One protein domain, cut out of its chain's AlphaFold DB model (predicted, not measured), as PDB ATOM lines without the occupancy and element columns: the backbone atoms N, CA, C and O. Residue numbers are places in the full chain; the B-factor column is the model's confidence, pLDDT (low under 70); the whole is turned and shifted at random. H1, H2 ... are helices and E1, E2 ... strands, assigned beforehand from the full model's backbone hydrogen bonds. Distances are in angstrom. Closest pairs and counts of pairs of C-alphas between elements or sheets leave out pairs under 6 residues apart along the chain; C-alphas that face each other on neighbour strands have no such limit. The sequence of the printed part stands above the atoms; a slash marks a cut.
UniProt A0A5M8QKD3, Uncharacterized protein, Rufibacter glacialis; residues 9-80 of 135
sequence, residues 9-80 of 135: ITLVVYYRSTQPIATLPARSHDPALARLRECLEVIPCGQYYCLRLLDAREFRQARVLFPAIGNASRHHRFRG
ATOM      1  N   ILE A   9     -31.794 111.828 -45.232       82.25
ATOM      2  CA  ILE A   9     -32.848 112.682 -44.707       82.25
ATOM      3  C   ILE A   9     -32.379 113.304 -43.398       82.25
ATOM      4  O   ILE A   9     -31.655 112.684 -42.625       82.25
ATOM      5  N   THR A  10     -32.816 114.524 -43.116       85.94
ATOM      6  CA  THR A  10     -32.505 115.182 -41.847       85.94
ATOM      7  C   THR A  10     -33.601 114.899 -40.822       85.94
ATOM      8  O   THR A  10     -34.776 115.150 -41.078       85.94
ATOM      9  N   LEU A  11     -33.226 114.388 -39.652       85.38
ATOM     10  CA  LEU A  11     -34.094 114.236 -38.488       85.38
ATOM     11  C   LEU A  11     -33.848 115.399 -37.524       85.38
ATOM     12  O   LEU A  11     -32.760 115.543 -36.965       85.38
ATOM     13  N   VAL A  12     -34.871 116.216 -37.317       85.94
ATOM     14  CA  VAL A  12     -34.860 117.359 -36.407       85.94
ATOM     15  C   VAL A  12     -35.620 116.981 -35.145       85.94
ATOM     16  O   VAL A  12     -36.798 116.640 -35.199       85.94
ATOM     17  N   VAL A  13     -34.949 117.030 -34.000       84.81
ATOM     18  CA  VAL A  13     -35.505 116.577 -32.722       84.81
ATOM     19  C   VAL A  13     -35.834 117.773 -31.845       84.81
ATOM     20  O   VAL A  13     -34.971 118.608 -31.584       84.81
ATOM     21  N   TYR A  14     -37.056 117.815 -31.325       83.56
ATOM     22  CA  TYR A  14     -37.546 118.830 -30.396       83.56
ATOM     23  C   TYR A  14     -37.839 118.186 -29.043       83.56
ATOM     24  O   TYR A  14     -38.414 117.102 -28.984       83.56
ATOM     25  N   TYR A  15     -37.476 118.851 -27.946       82.25
ATOM     26  CA  TYR A  15     -37.811 118.391 -26.596       82.25
ATOM     27  C   TYR A  15     -38.304 119.553 -25.745       82.25
ATOM     28  O   TYR A  15     -37.510 120.417 -25.370       82.25
ATOM     29  N   ARG A  16     -39.612 119.572 -25.450       73.50
ATOM     30  CA  ARG A  16     -40.287 120.600 -24.624       73.50
ATOM     31  C   ARG A  16     -39.920 122.056 -24.976       73.50
ATOM     32  O   ARG A  16     -39.961 122.935 -24.120       73.50
ATOM     33  N   SER A  17     -39.535 122.305 -26.224       70.31
ATOM     34  CA  SER A  17     -39.049 123.587 -26.732       70.31
ATOM     35  C   SER A  17     -39.438 123.725 -28.199       70.31
ATOM     36  O   SER A  17     -39.561 122.725 -28.907       70.31
ATOM     37  N   THR A  18     -39.612 124.964 -28.653       74.38
ATOM     38  CA  THR A  18     -39.793 125.314 -30.069       74.38
ATOM     39  C   THR A  18     -38.477 125.304 -30.844       74.38
ATOM     40  O   THR A  18     -38.488 125.312 -32.069       74.38
ATOM     41  N   GLN A  19     -37.341 125.257 -30.143       76.62
ATOM     42  CA  GLN A  19     -36.022 125.128 -30.752       76.62
ATOM     43  C   GLN A  19     -35.590 123.657 -30.819       76.62
ATOM     44  O   GLN A  19     -35.812 122.911 -29.854       76.62
ATOM     45  N   PRO A  20     -34.947 123.235 -31.922       80.12
ATOM     46  CA  PRO A  20     -34.461 121.876 -32.059       80.12
ATOM     47  C   PRO A  20     -33.291 121.632 -31.107       80.12
ATOM     48  O   PRO A  20     -32.365 122.435 -31.001       80.12
ATOM     49  N   ILE A  21     -33.323 120.494 -30.424       79.06
ATOM     50  CA  ILE A  21     -32.245 120.055 -29.541       79.06
ATOM     51  C   ILE A  21     -31.157 119.295 -30.297       79.06
ATOM     52  O   ILE A  21     -30.038 119.223 -29.806       79.06
ATOM     53  N   ALA A  22     -31.481 118.701 -31.451       79.12
ATOM     54  CA  ALA A  22     -30.551 117.951 -32.285       79.12
ATOM     55  C   ALA A  22     -31.021 117.929 -33.743       79.12
ATOM     56  O   ALA A  22     -32.217 117.830 -34.014       79.12
ATOM     57  N   THR A  23     -30.065 117.945 -34.664       83.81
ATOM     58  CA  THR A  23     -30.267 117.698 -36.095       83.81
ATOM     59  C   THR A  23     -29.340 116.570 -36.505       83.81
ATOM     60  O   THR A  23     -28.126 116.679 -36.331       83.81
ATOM     61  N   LEU A  24     -29.902 115.470 -36.991       83.50
ATOM     62  CA  LEU A  24     -29.156 114.255 -37.291       83.50
ATOM     63  C   LEU A  24     -29.408 113.839 -38.739       83.50
ATOM     64  O   LEU A  24     -30.569 113.755 -39.136       83.50
ATOM     65  N   PRO A  25     -28.364 113.547 -39.529       82.00
ATOM     66  CA  PRO A  25     -28.555 112.861 -40.794       82.00
ATOM     67  C   PRO A  25     -28.975 111.413 -40.508       82.00
ATOM     68  O   PRO A  25     -28.321 110.700 -39.747       82.00
ATOM     69  N   ALA A  26     -30.075 110.985 -41.111       76.25
ATOM     70  CA  ALA A  26     -30.607 109.634 -41.049       76.25
ATOM     71  C   ALA A  26     -30.802 109.103 -42.473       76.25
ATOM     72  O   ALA A  26     -31.016 109.863 -43.416       76.25
ATOM     73  N   ARG A  27     -30.735 107.786 -42.651       81.19
ATOM     74  CA  ARG A  27     -31.053 107.165 -43.944       81.19
ATOM     75  C   ARG A  27     -32.546 106.863 -44.003       81.19
ATOM     76  O   ARG A  27     -33.135 106.469 -43.002       81.19
ATOM     77  N   SER A  28     -33.152 107.013 -45.179       75.31
ATOM     78  CA  SER A  28     -34.585 106.738 -45.378       75.31
ATOM     79  C   SER A  28     -35.011 105.320 -45.000       75.31
ATOM     80  O   SER A  28     -36.111 105.135 -44.489       75.31
ATOM     81  N   HIS A  29     -34.129 104.346 -45.223       76.50
ATOM     82  CA  HIS A  29     -34.328 102.926 -44.929       76.50
ATOM     83  C   HIS A  29     -33.658 102.472 -43.625       76.50
ATOM     84  O   HIS A  29     -33.422 101.283 -43.428       76.50
ATOM     85  N   ASP A  30     -33.311 103.397 -42.727       80.88
ATOM     86  CA  ASP A  30     -32.726 103.013 -41.446       80.88
ATOM     87  C   ASP A  30     -33.779 102.293 -40.572       80.88
ATOM     88  O   ASP A  30     -34.819 102.890 -40.258       80.88
ATOM     89  N   PRO A  31     -33.547 101.039 -40.135       80.88
ATOM     90  CA  PRO A  31     -34.468 100.333 -39.242       80.88
ATOM     91  C   PRO A  31     -34.689 101.075 -37.916       80.88
ATOM     92  O   PRO A  31     -35.756 100.954 -37.310       80.88
ATOM     93  N   ALA A  32     -33.722 101.880 -37.464       80.06
ATOM     94  CA  ALA A  32     -33.894 102.712 -36.278       80.06
ATOM     95  C   ALA A  32     -34.913 103.841 -36.511       80.06
ATOM     96  O   ALA A  32     -35.677 104.174 -35.603       80.06
ATOM     97  N   LEU A  33     -34.966 104.401 -37.725       79.38
ATOM     98  CA  LEU A  33     -35.954 105.412 -38.111       79.38
ATOM     99  C   LEU A  33     -37.357 104.797 -38.222       79.38
ATOM    100  O   LEU A  33     -38.321 105.411 -37.771       79.38
ATOM    101  N   ALA A  34     -37.472 103.582 -38.769       82.31
ATOM    102  CA  ALA A  34     -38.739 102.849 -38.819       82.31
ATOM    103  C   ALA A  34     -39.293 102.604 -37.406       82.31
ATOM    104  O   ALA A  34     -40.417 102.999 -37.104       82.31
ATOM    105  N   ARG A  35     -38.455 102.096 -36.492       81.75
ATOM    106  CA  ARG A  35     -38.829 101.918 -35.079       81.75
ATOM    107  C   ARG A  35     -39.193 103.222 -34.377       81.75
ATOM    108  O   ARG A  35     -40.099 103.237 -33.549       81.75
ATOM    109  N   LEU A  36     -38.503 104.324 -34.689       81.75
ATOM    110  CA  LEU A  36     -38.871 105.641 -34.165       81.75
ATOM    111  C   LEU A  36     -40.283 106.042 -34.595       81.75
ATOM    112  O   LEU A  36     -41.021 106.545 -33.762       81.75
ATOM    113  N   ARG A  37     -40.652 105.817 -35.860       81.19
ATOM    114  CA  ARG A  37     -41.990 106.144 -36.384       81.19
ATOM    115  C   ARG A  37     -43.094 105.282 -35.776       81.19
ATOM    116  O   ARG A  37     -44.211 105.755 -35.633       81.19
ATOM    117  N   GLU A  38     -42.786 104.034 -35.436       82.31
ATOM    118  CA  GLU A  38     -43.736 103.129 -34.777       82.31
ATOM    119  C   GLU A  38     -43.966 103.502 -33.307       82.31
ATOM    120  O   GLU A  38     -45.073 103.376 -32.794       82.31
ATOM    121  N   CYS A  39     -42.910 103.936 -32.613       79.12
ATOM    122  CA  CYS A  39     -42.949 104.187 -31.173       79.12
ATOM    123  C   CYS A  39     -43.235 105.647 -30.799       79.12
ATOM    124  O   CYS A  39     -43.611 105.902 -29.655       79.12
ATOM    125  N   LEU A  40     -42.987 106.604 -31.697       81.94
ATOM    126  CA  LEU A  40     -43.050 108.040 -31.426       81.94
ATOM    127  C   LEU A  40     -43.687 108.806 -32.583       81.94
ATOM    128  O   LEU A  40     -43.638 108.399 -33.743       81.94
ATOM    129  N   GLU A  41     -44.223 109.980 -32.260       81.31
ATOM    130  CA  GLU A  41     -44.808 110.877 -33.246       81.31
ATOM    131  C   GLU A  41     -43.706 111.571 -34.065       81.31
ATOM    132  O   GLU A  41     -43.028 112.507 -33.621       81.31
ATOM    133  N   VAL A  42     -43.507 111.067 -35.283       82.62
ATOM    134  CA  VAL A  42     -42.581 111.625 -36.268       82.62
ATOM    135  C   VAL A  42     -43.391 112.295 -37.373       82.62
ATOM    136  O   VAL A  42     -44.072 111.632 -38.151       82.62
ATOM    137  N   ILE A  43     -43.277 113.616 -37.472       82.69
ATOM    138  CA  ILE A  43     -44.029 114.431 -38.426       82.69
ATOM    139  C   ILE A  43     -43.158 114.682 -39.666       82.69
ATOM    140  O   ILE A  43     -42.036 115.181 -39.530       82.69
ATOM    141  N   PRO A  44     -43.626 114.359 -40.883       80.19
ATOM    142  CA  PRO A  44     -42.934 114.752 -42.103       80.19
ATOM    143  C   PRO A  44     -43.023 116.273 -42.293       80.19
ATOM    144  O   PRO A  44     -44.105 116.848 -42.338       80.19
ATOM    145  N   CYS A  45     -41.873 116.926 -42.430       80.62
ATOM    146  CA  CYS A  45     -41.723 118.370 -42.595       80.62
ATOM    147  C   CYS A  45     -41.027 118.664 -43.942       80.62
ATOM    148  O   CYS A  45     -39.960 119.273 -44.001       80.62
ATOM    149  N   GLY A  46     -41.597 118.164 -45.043       74.94
ATOM    150  CA  GLY A  46     -41.014 118.292 -46.382       74.94
ATOM    151  C   GLY A  46     -39.732 117.468 -46.541       74.94
ATOM    152  O   GLY A  46     -39.787 116.243 -46.609       74.94
ATOM    153  N   GLN A  47     -38.575 118.136 -46.604       74.69
ATOM    154  CA  GLN A  47     -37.263 117.491 -46.799       74.69
ATOM    155  C   GLN A  47     -36.647 116.919 -45.510       74.69
ATOM    156  O   GLN A  47     -35.597 116.275 -45.547       74.69
ATOM    157  N   TYR A  48     -37.277 117.151 -44.361       82.56
ATOM    158  CA  TYR A  48     -36.821 116.663 -43.064       82.56
ATOM    159  C   TYR A  48     -37.972 116.041 -42.274       82.56
ATOM    160  O   TYR A  48     -39.145 116.283 -42.551       82.56
ATOM    161  N   TYR A  49     -37.635 115.226 -41.279       83.88
ATOM    162  CA  TYR A  49     -38.592 114.689 -40.316       83.88
ATOM    163  C   TYR A  49     -38.432 115.408 -38.987       83.88
ATOM    164  O   TYR A  49     -37.320 115.581 -38.492       83.88
ATOM    165  N   CYS A  50     -39.551 115.807 -38.404       85.31
ATOM    166  CA  CYS A  50     -39.626 116.429 -37.100       85.31
ATOM    167  C   CYS A  50     -40.020 115.367 -36.065       85.31
ATOM    168  O   CYS A  50     -41.124 114.835 -36.114       85.31
ATOM    169  N   LEU A  51     -39.136 115.064 -35.118       86.12
ATOM    170  CA  LEU A  51     -39.445 114.220 -33.964       86.12
ATOM    171  C   LEU A  51     -39.734 115.116 -32.762       86.12
ATOM    172  O   LEU A  51     -38.840 115.823 -32.285       86.12
ATOM    173  N   ARG A  52     -40.971 115.088 -32.262       84.12
ATOM    174  CA  ARG A  52     -41.377 115.876 -31.097       84.12
ATOM    175  C   ARG A  52     -41.445 114.979 -29.870       84.12
ATOM    176  O   ARG A  52     -42.243 114.060 -29.804       84.12
ATOM    177  N   LEU A  53     -40.585 115.264 -28.899       84.69
ATOM    178  CA  LEU A  53     -40.519 114.553 -27.628       84.69
ATOM    179  C   LEU A  53     -41.206 115.407 -26.557       84.69
ATOM    180  O   LEU A  53     -40.734 116.495 -26.201       84.69
ATOM    181  N   LEU A  54     -42.327 114.918 -26.050       81.38
ATOM    182  CA  LEU A  54     -43.145 115.534 -25.015       81.38
ATOM    183  C   LEU A  54     -42.618 115.168 -23.626       81.38
ATOM    184  O   LEU A  54     -42.526 116.030 -22.744       81.38
ATOM    185  N   ASP A  55     -42.166 113.923 -23.452       81.50
ATOM    186  CA  ASP A  55     -41.848 113.377 -22.134       81.50
ATOM    187  C   ASP A  55     -40.469 112.740 -21.980       81.50
ATOM    188  O   ASP A  55     -39.752 112.397 -22.918       81.50
ATOM    189  N   ALA A  56     -40.066 112.576 -20.717       79.75
ATOM    190  CA  ALA A  56     -38.783 111.973 -20.370       79.75
ATOM    191  C   ALA A  56     -38.683 110.492 -20.781       79.75
ATOM    192  O   ALA A  56     -37.570 109.993 -20.944       79.75
ATOM    193  N   ARG A  57     -39.815 109.786 -20.925       83.00
ATOM    194  CA  ARG A  57     -39.859 108.391 -21.399       83.00
ATOM    195  C   ARG A  57     -39.520 108.312 -22.883       83.00
ATOM    196  O   ARG A  57     -38.572 107.619 -23.240       83.00
ATOM    197  N   GLU A  58     -40.198 109.118 -23.691       83.69
ATOM    198  CA  GLU A  58     -39.942 109.264 -25.126       83.69
ATOM    199  C   GLU A  58     -38.502 109.699 -25.384       83.69
ATOM    200  O   GLU A  58     -37.802 109.127 -26.214       83.69
ATOM    201  N   PHE A  59     -37.995 110.640 -24.581       82.25
ATOM    202  CA  PHE A  59     -36.601 111.057 -24.660       82.25
ATOM    203  C   PHE A  59     -35.616 109.908 -24.386       82.25
ATOM    204  O   PHE A  59     -34.583 109.796 -25.048       82.25
ATOM    205  N   ARG A  60     -35.907 109.034 -23.412       82.19
ATOM    206  CA  ARG A  60     -35.070 107.855 -23.137       82.19
ATOM    207  C   ARG A  60     -35.138 106.846 -24.282       82.19
ATOM    208  O   ARG A  60     -34.088 106.350 -24.669       82.19
ATOM    209  N   GLN A  61     -36.320 106.582 -24.833       82.69
ATOM    210  CA  GLN A  61     -36.495 105.684 -25.980       82.69
ATOM    211  C   GLN A  61     -35.762 106.208 -27.220       82.69
ATOM    212  O   GLN A  61     -34.953 105.490 -27.806       82.69
ATOM    213  N   ALA A  62     -35.941 107.489 -27.553       82.44
ATOM    214  CA  ALA A  62     -35.242 108.141 -28.654       82.44
ATOM    215  C   ALA A  62     -33.720 108.095 -28.468       82.44
ATOM    216  O   ALA A  62     -32.989 107.842 -29.418       82.44
ATOM    217  N   ARG A  63     -33.226 108.261 -27.234       82.50
ATOM    218  CA  ARG A  63     -31.797 108.125 -26.914       82.50
ATOM    219  C   ARG A  63     -31.269 106.696 -27.087       82.50
ATOM    220  O   ARG A  63     -30.096 106.547 -27.412       82.50
ATOM    221  N   VAL A  64     -32.076 105.669 -26.828       81.75
ATOM    222  CA  VAL A  64     -31.670 104.264 -27.029       81.75
ATOM    223  C   VAL A  64     -31.512 103.968 -28.518       81.75
ATOM    224  O   VAL A  64     -30.532 103.341 -28.904       81.75
ATOM    225  N   LEU A  65     -32.437 104.460 -29.345       78.50
ATOM    226  CA  LEU A  65     -32.398 104.268 -30.797       78.50
ATOM    227  C   LEU A  65     -31.337 105.154 -31.467       78.50
ATOM    228  O   LEU A  65     -30.611 104.697 -32.341       78.50
ATOM    229  N   PHE A  66     -31.205 106.404 -31.018       78.19
ATOM    230  CA  PHE A  66     -30.242 107.379 -31.524       78.19
ATOM    231  C   PHE A  66     -29.462 108.014 -30.364       78.19
ATOM    232  O   PHE A  66     -29.844 109.067 -29.834       78.19
ATOM    233  N   PRO A  67     -28.308 107.433 -29.984       76.31
ATOM    234  CA  PRO A  67     -27.479 107.932 -28.886       76.31
ATOM    235  C   PRO A  67     -27.051 109.397 -29.051       76.31
ATOM    236  O   PRO A  67     -26.887 110.115 -28.058       76.31
ATOM    237  N   ALA A  68     -26.930 109.861 -30.299       75.62
ATOM    238  CA  ALA A  68     -26.582 111.236 -30.643       75.62
ATOM    239  C   ALA A  68     -27.585 112.272 -30.087       75.62
ATOM    240  O   ALA A  68     -27.169 113.348 -29.652       75.62
ATOM    241  N   ILE A  69     -28.874 111.919 -29.967       75.38
ATOM    242  CA  ILE A  69     -29.907 112.763 -29.331       75.38
ATOM    243  C   ILE A  69     -29.561 113.022 -27.854       75.38
ATOM    244  O   ILE A  69     -29.716 114.129 -27.329       75.38
ATOM    245  N   GLY A  70     -29.031 112.004 -27.170       67.12
ATOM    246  CA  GLY A  70     -28.613 112.096 -25.772       67.12
ATOM    247  C   GLY A  70     -27.425 113.034 -25.546       67.12
ATOM    248  O   GLY A  70     -27.353 113.684 -24.500       67.12
ATOM    249  N   ASN A  71     -26.505 113.127 -26.509       68.00
ATOM    250  CA  ASN A  71     -25.358 114.033 -26.429       68.00
ATOM    251  C   ASN A  71     -25.790 115.490 -26.597       68.00
ATOM    252  O   ASN A  71     -25.402 116.334 -25.792       68.00
ATOM    253  N   ALA A  72     -26.680 115.766 -27.548       63.53
ATOM    254  CA  ALA A  72     -27.186 117.113 -27.777       63.53
ATOM    255  C   ALA A  72     -28.003 117.651 -26.577       63.53
ATOM    256  O   ALA A  72     -27.860 118.801 -26.160       63.53
ATOM    257  N   SER A  73     -28.757 116.777 -25.897       61.34
ATOM    258  CA  SER A  73     -29.461 117.118 -24.650       61.34
ATOM    259  C   SER A  73     -28.541 117.478 -23.480       61.34
ATOM    260  O   SER A  73     -28.931 118.290 -22.634       61.34
ATOM    261  N   ARG A  74     -27.317 116.926 -23.394       59.03
ATOM    262  CA  ARG A  74     -26.375 117.304 -22.320       59.03
ATOM    263  C   ARG A  74     -26.078 118.800 -22.352       59.03
ATOM    264  O   ARG A  74     -26.068 119.422 -21.292       59.03
ATOM    265  N   HIS A  75     -25.942 119.385 -23.540       54.06
ATOM    266  CA  HIS A  75     -25.736 120.824 -23.699       54.06
ATOM    267  C   HIS A  75     -26.967 121.640 -23.262       54.06
ATOM    268  O   HIS A  75     -26.810 122.685 -22.635       54.06
ATOM    269  N   HIS A  76     -28.189 121.132 -23.463       51.78
ATOM    270  CA  HIS A  76     -29.411 121.769 -22.948       51.78
ATOM    271  C   HIS A  76     -29.560 121.676 -21.423       51.78
ATOM    272  O   HIS A  76     -29.960 122.651 -20.786       51.78
ATOM    273  N   ARG A  77     -29.195 120.543 -20.807       52.66
ATOM    274  CA  ARG A  77     -29.230 120.380 -19.338       52.66
ATOM    275  C   ARG A  77     -28.307 121.363 -18.615       52.66
ATOM    276  O   ARG A  77     -28.597 121.732 -17.480       52.66
ATOM    277  N   PHE A  78     -27.225 121.791 -19.266       46.09
ATOM    278  CA  PHE A  78     -26.294 122.782 -18.726       46.09
ATOM    279  C   PHE A  78     -26.711 124.237 -18.977       46.09
ATOM    280  O   PHE A  78     -26.282 125.108 -18.229       46.09
ATOM    281  N   ARG A  79     -27.576 124.516 -19.961       51.75
ATOM    282  CA  ARG A  79     -27.996 125.893 -20.284       51.75
ATOM    283  C   ARG A  79     -28.984 126.513 -19.288       51.75
ATOM    284  O   ARG A  79     -29.085 127.730 -19.244       51.75
ATOM    285  N   GLY A  80     -29.695 125.716 -18.484       45.28
ATOM    286  CA  GLY A  80     -30.805 126.214 -17.646       45.28
ATOM    287  C   GLY A  80     -30.592 126.203 -16.130       45.28
ATOM    288  O   GLY A  80     -31.439 126.695 -15.390       45.28
TER     289      GLY A  80
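AT A GLANCE: This is residues 9 to 80 of the 135 residues of an uncharacterized protein of Rufibacter glacialis (UniProt A0A5M8QKD3). A strongly twisted sheet of four strands has three helices, H1, H2 and H3, over one face and its other face bare, two layers in all. H3, the longest helix, lies along edge strand E2, H2 along E4. The 72 printed residues hold four named strands and three named helices, in the order E1 E2 H1 E3 E4 H2 H3; the mixed sheet runs E2 E1 E4 E3. The class is mixed, helices and strands; the whole is compact, with a radius of gyration of the C-alphas of 11.3 A, and spans 35 by 22 by 18 A.

HOW THE PARTS SIT: Inner strands E1, residues 9 to 15, and E4, residues 48 to 53, are parallel at 22 degrees, with N 12 and O 49 at 2.8 A. E2, residues 20 to 27, is antiparallel to E1 in a hairpin, with N 11 and O 24 at 2.8 A. E3, residues 42 to 45, is antiparallel to E4 in a hairpin, with N 43 and O 50 at 2.8 A. H3, residues 67 to 79, is over E2 at a height over the sheet of 6.1 A; the closest C-alphas, of Ala 22 and Ala 72, are 5.7 A apart. H2, residues 56 to 65, is over E4; the closest C-alphas, of Leu 53 and Phe 59, are 6.0 A apart. H2 and H3 touch only at the corner, and only just, with 3 pairs of C-alphas within 8 A, the closest those of Arg 63 and Gly 70 at 5.2 A. H1, residues 31 to 39, only just touches H2, with 3 pairs, the closest those of Ala 32 and Leu 65 at 5.9 A. E2, H1 and E3 form a split strand-helix-strand unit, two strands of one sheet with a helix between them along the chain and with E1 and E4 between them in the sheet; its crossover is right-handed. Every O i to N i+4 pair is within hydrogen-bond range in H1 and H2, but 7 of 9 in H3.

IN THESE COORDINATES: E1 begins at C-alpha 9 (-32.848, 112.682, -44.707) and is 19.6 A long, E2 19.2 A, E4 16.0 A and H2 14.5 A. H3, 19.9 A, ends at C-alpha 79 (-27.996, 125.893, -20.284).

THE WHOLE: The printed part has no cut and the links between named elements are tight. The C-alphas farthest apart, of His 29 and Gly 80, are 36.0 A apart. Mean pLDDT of the printed part is 77.0; residues 70 to 80 are under 70.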